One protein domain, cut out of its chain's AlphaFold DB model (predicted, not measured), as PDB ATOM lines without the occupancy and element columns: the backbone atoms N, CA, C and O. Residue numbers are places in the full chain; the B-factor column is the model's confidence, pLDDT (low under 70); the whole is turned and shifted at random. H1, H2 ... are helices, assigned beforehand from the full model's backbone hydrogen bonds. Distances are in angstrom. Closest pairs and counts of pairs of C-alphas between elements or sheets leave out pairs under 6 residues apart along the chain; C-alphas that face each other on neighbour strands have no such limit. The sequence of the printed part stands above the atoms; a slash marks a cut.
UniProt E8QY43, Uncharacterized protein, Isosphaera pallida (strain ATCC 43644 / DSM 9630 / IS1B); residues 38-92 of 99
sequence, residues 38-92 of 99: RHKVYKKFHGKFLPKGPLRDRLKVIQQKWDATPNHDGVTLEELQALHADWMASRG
ATOM      1  N   ARG A  38     270.339 242.604 198.655       75.06
ATOM      2  CA  ARG A  38     269.509 241.776 197.780       75.06
ATOM      3  C   ARG A  38     270.319 241.078 196.675       75.06
ATOM      4  O   ARG A  38     270.197 239.865 196.514       75.06
ATOM      5  N   HIS A  39     271.232 241.777 195.991       76.38
ATOM      6  CA  HIS A  39     272.126 241.196 194.974       76.38
ATOM      7  C   HIS A  39     273.003 240.074 195.546       76.38
ATOM      8  O   HIS A  39     273.279 239.082 194.867       76.38
ATOM      9  N   LYS A  40     273.444 240.206 196.806       80.94
ATOM     10  CA  LYS A  40     274.263 239.189 197.482       80.94
ATOM     11  C   LYS A  40     273.491 237.890 197.699       80.94
ATOM     12  O   LYS A  40     274.072 236.818 197.547       80.94
ATOM     13  N   VAL A  41     272.205 237.971 198.044       80.88
ATOM     14  CA  VAL A  41     271.339 236.791 198.198       80.88
ATOM     15  C   VAL A  41     270.946 236.240 196.829       80.88
ATOM     16  O   VAL A  41     271.044 235.036 196.611       80.88
ATOM     17  N   TYR A  42     270.618 237.112 195.879       78.00
ATOM     18  CA  TYR A  42     270.249 236.733 194.520       78.00
ATOM     19  C   TYR A  42     271.357 235.955 193.792       78.00
ATOM     20  O   TYR A  42     271.122 234.877 193.241       78.00
ATOM     21  N   LYS A  43     272.617 236.402 193.907       80.38
ATOM     22  CA  LYS A  43     273.793 235.678 193.391       80.38
ATOM     23  C   LYS A  43     273.953 234.276 193.971       80.38
ATOM     24  O   LYS A  43     274.566 233.426 193.329       80.38
ATOM     25  N   LYS A  44     273.409 233.994 195.161       78.12
ATOM     26  CA  LYS A  44     273.446 232.634 195.706       78.12
ATOM     27  C   LYS A  44     272.582 231.682 194.904       78.12
ATOM     28  O   LYS A  44     272.892 230.506 194.977       78.12
ATOM     29  N   PHE A  45     271.584 232.147 194.158       76.75
ATOM     30  CA  PHE A  45     270.761 231.315 193.281       76.75
ATOM     31  C   PHE A  45     271.355 231.161 191.877       76.75
ATOM     32  O   PHE A  45     271.101 230.161 191.209       76.75
ATOM     33  N   HIS A  46     272.204 232.100 191.448       67.88
ATOM     34  CA  HIS A  46     272.873 232.041 190.152       67.88
ATOM     35  C   HIS A  46     273.805 230.817 190.082       67.88
ATOM     36  O   HIS A  46     274.704 230.649 190.908       67.88
ATOM     37  N   GLY A  47     273.558 229.922 189.123       65.56
ATOM     38  CA  GLY A  47     274.314 228.676 188.953       65.56
ATOM     39  C   GLY A  47     273.923 227.526 189.890       65.56
ATOM     40  O   GLY A  47     274.475 226.436 189.749       65.56
ATOM     41  N   LYS A  48     272.966 227.705 190.814       69.31
ATOM     42  CA  LYS A  48     272.400 226.573 191.563       69.31
ATOM     43  C   LYS A  48     271.080 226.128 190.974       69.31
ATOM     44  O   LYS A  48     270.139 226.895 190.800       69.31
ATOM     45  N   PHE A  49     271.015 224.833 190.715       60.38
ATOM     46  CA  PHE A  49     269.816 224.193 190.224       60.38
ATOM     47  C   PHE A  49     268.845 224.002 191.393       60.38
ATOM     48  O   PHE A  49     268.974 223.068 192.183       60.38
ATOM     49  N   LEU A  50     267.887 224.920 191.538       71.69
ATOM     50  CA  LEU A  50     266.746 224.679 192.416       71.69
ATOM     51  C   LEU A  50     265.955 223.491 191.841       71.69
ATOM     52  O   LEU A  50     265.676 223.494 190.630       71.69
ATOM     53  N   PRO A  51     265.605 222.483 192.665       73.31
ATOM     54  CA  PRO A  51     264.767 221.379 192.214       73.31
ATOM     55  C   PRO A  51     263.458 221.928 191.629       73.31
ATOM     56  O   PRO A  51     262.933 222.946 192.090       73.31
ATOM     57  N   LYS A  52     262.958 221.289 190.561       67.38
ATOM     58  CA  LYS A  52     261.673 221.657 189.946       67.38
ATOM     59  C   LYS A  52     260.588 221.605 191.028       67.38
ATOM     60  O   LYS A  52     260.430 220.577 191.678       67.38
ATOM     61  N   GLY A  53     259.884 222.716 191.233       78.50
ATOM     62  CA  GLY A  53     258.912 222.865 192.314       78.50
ATOM     63  C   GLY A  53     258.602 224.334 192.633       78.50
ATOM     64  O   GLY A  53     259.092 225.226 191.931       78.50
ATOM     65  N   PRO A  54     257.830 224.597 193.704       82.31
ATOM     66  CA  PRO A  54     257.361 225.942 194.062       82.31
ATOM     67  C   PRO A  54     258.510 226.929 194.321       82.31
ATOM     68  O   PRO A  54     258.401 228.111 194.015       82.31
ATOM     69  N   LEU A  55     259.651 226.433 194.804       82.62
ATOM     70  CA  LEU A  55     260.882 227.199 195.000       82.62
ATOM     71  C   LEU A  55     261.434 227.802 193.700       82.62
ATOM     72  O   LEU A  55     261.827 228.967 193.661       82.62
ATOM     73  N   ARG A  56     261.466 227.014 192.620       83.88
ATOM     74  CA  ARG A  56     261.972 227.469 191.318       83.88
ATOM     75  C   ARG A  56     260.998 228.428 190.637       83.88
ATOM     76  O   ARG A  56     261.448 229.328 189.934       83.88
ATOM     77  N   ASP A  57     259.698 228.240 190.848       85.38
ATOM     78  CA  ASP A  57     258.663 229.141 190.334       85.38
ATOM     79  C   ASP A  57     258.739 230.516 191.015       85.38
ATOM     80  O   ASP A  57     258.867 231.539 190.342       85.38
ATOM     81  N   ARG A  58     258.856 230.527 192.349       84.44
ATOM     82  CA  ARG A  58     259.116 231.736 193.144       84.44
ATOM     83  C   ARG A  58     260.381 232.469 192.704       84.44
ATOM     84  O   ARG A  58     260.335 233.676 192.487       84.44
ATOM     85  N   LEU A  59     261.493 231.748 192.516       84.19
ATOM     86  CA  LEU A  59     262.733 232.347 192.011       84.19
ATOM     87  C   LEU A  59     262.532 232.984 190.632       84.19
ATOM     88  O   LEU A  59     263.052 234.065 190.387       84.19
ATOM     89  N   LYS A  60     261.774 232.337 189.742       84.94
ATOM     90  CA  LYS A  60     261.468 232.863 188.407       84.94
ATOM     91  C   LYS A  60     260.674 234.163 188.463       84.94
ATOM     92  O   LYS A  60     260.997 235.082 187.722       84.94
ATOM     93  N   VAL A  61     259.665 234.241 189.329       87.38
ATOM     94  CA  VAL A  61     258.868 235.463 189.523       87.38
ATOM     95  C   VAL A  61     259.742 236.588 190.076       87.38
ATOM     96  O   VAL A  61     259.697 237.708 189.570       87.38
ATOM     97  N   ILE A  62     260.587 236.279 191.063       85.31
ATOM     98  CA  ILE A  62     261.555 237.230 191.624       85.31
ATOM     99  C   ILE A  62     262.531 237.697 190.546       85.31
ATOM    100  O   ILE A  62     262.745 238.892 190.417       85.31
ATOM    101  N   GLN A  63     263.064 236.787 189.735       83.12
ATOM    102  CA  GLN A  63     263.964 237.100 188.625       83.12
ATOM    103  C   GLN A  63     263.282 237.979 187.570       83.12
ATOM    104  O   GLN A  63     263.840 238.989 187.169       83.12
ATOM    105  N   GLN A  64     262.038 237.681 187.192       86.50
ATOM    106  CA  GLN A  64     261.280 238.523 186.264       86.50
ATOM    107  C   GLN A  64     261.049 239.935 186.806       86.50
ATOM    108  O   GLN A  64     261.211 240.895 186.064       86.50
ATOM    109  N   LYS A  65     260.697 240.081 188.089       84.06
ATOM    110  CA  LYS A  65     260.564 241.395 188.743       84.06
ATOM    111  C   LYS A  65     261.903 242.129 188.838       84.06
ATOM    112  O   LYS A  65     261.958 243.340 188.637       84.06
ATOM    113  N   TRP A  66     262.961 241.377 189.129       82.19
ATOM    114  CA  TRP A  66     264.332 241.860 189.222       82.19
ATOM    115  C   TRP A  66     264.814 242.439 187.894       82.19
ATOM    116  O   TRP A  66     265.361 243.534 187.883       82.19
ATOM    117  N   ASP A  67     264.566 241.735 186.788       81.31
ATOM    118  CA  ASP A  67     264.945 242.165 185.440       81.31
ATOM    119  C   ASP A  67     264.001 243.251 184.882       81.31
ATOM    120  O   ASP A  67     264.409 244.053 184.047       81.31
ATOM    121  N   ALA A  68     262.743 243.307 185.339       81.50
ATOM    122  CA  ALA A  68     261.746 244.270 184.861       81.50
ATOM    123  C   ALA A  68     261.888 245.679 185.458       81.50
ATOM    124  O   ALA A  68     261.354 246.629 184.888       81.50
ATOM    125  N   THR A  69     262.557 245.833 186.604       73.44
ATOM    126  CA  THR A  69     262.671 247.128 187.289       73.44
ATOM    127  C   THR A  69     264.136 247.539 187.464       73.44
ATOM    128  O   THR A  69     264.916 246.779 188.040       73.44
ATOM    129  N   PRO A  70     264.533 248.757 187.041       70.25
ATOM    130  CA  PRO A  70     265.919 249.221 187.163       70.25
ATOM    131  C   PRO A  70     266.387 249.371 188.622       70.25
ATOM    132  O   PRO A  70     267.578 249.275 188.891       70.25
ATOM    133  N   ASN A  71     265.452 249.538 189.566       73.44
ATOM    134  CA  ASN A  71     265.719 249.587 191.010       73.44
ATOM    135  C   ASN A  71     265.398 248.270 191.740       73.44
ATOM    136  O   ASN A  71     265.400 248.236 192.970       73.44
ATOM    137  N   HIS A  72     265.093 247.193 191.005       74.06
ATOM    138  CA  HIS A  72     264.659 245.909 191.576       74.06
ATOM    139  C   HIS A  72     263.485 246.070 192.562       74.06
ATOM    140  O   HIS A  72     263.417 245.437 193.626       74.06
ATOM    141  N   ASP A  73     262.576 246.979 192.214       63.34
ATOM    142  CA  ASP A  73     261.435 247.373 193.019       63.34
ATOM    143  C   ASP A  73     260.404 246.232 193.041       63.34
ATOM    144  O   ASP A  73     260.085 245.623 192.018       63.34
ATOM    145  N   GLY A  74     259.939 245.860 194.235       71.50
ATOM    146  CA  GLY A  74     259.069 244.694 194.425       71.50
ATOM    147  C   GLY A  74     259.782 243.349 194.620       71.50
ATOM    148  O   GLY A  74     259.093 242.326 194.703       71.50
ATOM    149  N   VAL A  75     261.118 243.339 194.732       77.00
ATOM    150  CA  VAL A  75     261.888 242.239 195.336       77.00
ATOM    151  C   VAL A  75     262.471 242.721 196.659       77.00
ATOM    152  O   VAL A  75     263.394 243.541 196.689       77.00
ATOM    153  N   THR A  76     261.941 242.213 197.770       83.69
ATOM    154  CA  THR A  76     262.428 242.566 199.106       83.69
ATOM    155  C   THR A  76     263.556 241.638 199.544       83.69
ATOM    156  O   THR A  76     263.678 240.488 199.111       83.69
ATOM    157  N   LEU A  77     264.408 242.150 200.430       82.50
ATOM    158  CA  LEU A  77     265.473 241.354 201.028       82.50
ATOM    159  C   LEU A  77     264.912 240.196 201.863       82.50
ATOM    160  O   LEU A  77     265.462 239.099 201.791       82.50
ATOM    161  N   GLU A  78     263.814 240.416 202.592       85.06
ATOM    162  CA  GLU A  78     263.112 239.360 203.332       85.06
ATOM    163  C   GLU A  78     262.625 238.244 202.410       85.06
ATOM    164  O   GLU A  78     262.842 237.076 202.714       85.06
ATOM    165  N   GLU A  79     262.036 238.569 201.256       84.44
ATOM    166  CA  GLU A  79     261.532 237.557 200.325       84.44
ATOM    167  C   GLU A  79     262.673 236.720 199.721       84.44
ATOM    168  O   GLU A  79     262.600 235.489 199.675       84.44
ATOM    169  N   LEU A  80     263.787 237.363 199.352       84.31
ATOM    170  CA  LEU A  80     265.005 236.676 198.909       84.31
ATOM    171  C   LEU A  80     265.625 235.805 200.012       84.31
ATOM    172  O   LEU A  80     266.091 234.695 199.734       84.31
ATOM    173  N   GLN A  81     265.663 236.291 201.255       85.62
ATOM    174  CA  GLN A  81     266.190 235.541 202.396       85.62
ATOM    175  C   GLN A  81     265.294 234.362 202.773       85.62
ATOM    176  O   GLN A  81     265.818 233.273 202.999       85.62
ATOM    177  N   ALA A  82     263.973 234.543 202.776       87.31
ATOM    178  CA  ALA A  82     262.996 233.488 203.016       87.31
ATOM    179  C   ALA A  82     263.098 232.396 201.946       87.31
ATOM    180  O   ALA A  82     263.180 231.214 202.280       87.31
ATOM    181  N   LEU A  83     263.209 232.778 200.667       84.88
ATOM    182  CA  LEU A  83     263.456 231.831 199.579       84.88
ATOM    183  C   LEU A  83     264.776 231.078 199.777       84.88
ATOM    184  O   LEU A  83     264.857 229.875 199.535       84.88
ATOM    185  N   HIS A  84     265.824 231.775 200.218       84.94
ATOM    186  CA  HIS A  84     267.128 231.165 200.446       84.94
ATOM    187  C   HIS A  84     267.090 230.193 201.631       84.94
ATOM    188  O   HIS A  84     267.696 229.125 201.558       84.94
ATOM    189  N   ALA A  85     266.375 230.535 202.703       86.19
ATOM    190  CA  ALA A  85     266.167 229.671 203.857       86.19
ATOM    191  C   ALA A  85     265.362 228.418 203.483       86.19
ATOM    192  O   ALA A  85     265.800 227.312 203.792       86.19
ATOM    193  N   ASP A  86     264.258 228.569 202.745       83.88
ATOM    194  CA  ASP A  86     263.438 227.447 202.267       83.88
ATOM    195  C   ASP A  86     264.226 226.542 201.305       83.88
ATOM    196  O   ASP A  86     264.200 225.315 201.410       83.88
ATOM    197  N   TRP A  87     265.048 227.134 200.434       81.75
ATOM    198  CA  TRP A  87     265.957 226.384 199.572       81.75
ATOM    199  C   TRP A  87     267.033 225.626 200.363       81.75
ATOM    200  O   TRP A  87     267.289 224.454 200.081       81.75
ATOM    201  N   MET A  88     267.644 226.243 201.378       80.12
ATOM    202  CA  MET A  88     268.596 225.562 202.263       80.12
ATOM    203  C   MET A  88     267.924 224.436 203.060       80.12
ATOM    204  O   MET A  88     268.500 223.356 203.181       80.12
ATOM    205  N   ALA A  89     266.688 224.637 203.525       82.69
ATOM    206  CA  ALA A  89     265.891 223.612 204.193       82.69
ATOM    207  C   ALA A  89     265.517 222.458 203.245       82.69
ATOM    208  O   ALA A  89     265.547 221.292 203.640       82.69
ATOM    209  N   SER A  90     265.231 222.755 201.975       73.44
ATOM    210  CA  SER A  90     265.001 221.753 200.930       73.44
ATOM    211  C   SER A  90     266.263 220.941 200.619       73.44
ATOM    212  O   SER A  90     266.166 219.732 200.420       73.44
ATOM    213  N   ARG A  91     267.451 221.563 200.644       73.50
ATOM    214  CA  ARG A  91     268.747 220.874 200.479       73.50
ATOM    215  C   ARG A  91     269.172 220.063 201.703       73.50
ATOM    216  O   ARG A  91     269.890 219.082 201.554       73.50
ATOM    217  N   GLY A  92     268.763 220.491 202.896       62.03
ATOM    218  CA  GLY A  92     269.085 219.852 204.172       62.03
ATOM    219  C   GLY A  92     268.245 218.618 204.493       62.03
ATOM    220  O   GLY A  92     268.532 217.939 205.474       62.03
TER     221      GLY A  92
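What this domain is: This is residues 38 to 92 of the 99 residues of an uncharacterized protein of Isosphaera pallida (strain ATCC 43644 / DSM 9630 / IS1B) (UniProt E8QY43). Two long helices, H2 and H3, make a hairpin that opens toward its link, and the short helix H1 packs on H3. The printed part has 55 residues with three named helices, in the order H1, H2, H3, and no named strand: all helix. It is compact, with a radius of gyration of the C-alphas of 10.7 A, and spans 33 by 18 by 17 A.

How they stand to each other: Start at H1, residues 38 to 42, which touches H3, residues 77 to 91, closest at C-alphas Arg 38 and Leu 77, 5.2 A. H2, residues 54 to 68, and H3 form a helical hairpin, opposite ways at a shallow tilt of 31 degrees. They touch with residues 55 to 59 and 83 to 87 alone, closest at C-alphas Leu 55 and Trp 87, 6.9 A. H1 and H2 are near each other. Every helix O i to N i+4 pair is within hydrogen-bond range.

Where its parts are: Find C-alpha 38 at (269.509, 241.776, 197.780); H1 runs 6.1 A, H2 21.0 A, and H3 20.7 A to C-alpha 91 at (268.747, 220.874, 200.479).

The domain as a whole: C-alphas Pro 70 and Gly 92 are farthest apart, 34.1 A. The printed part has no cut; link H1 to H2 is long. Residues 46 to 49, 52, 73 and 92 have pLDDT under 70.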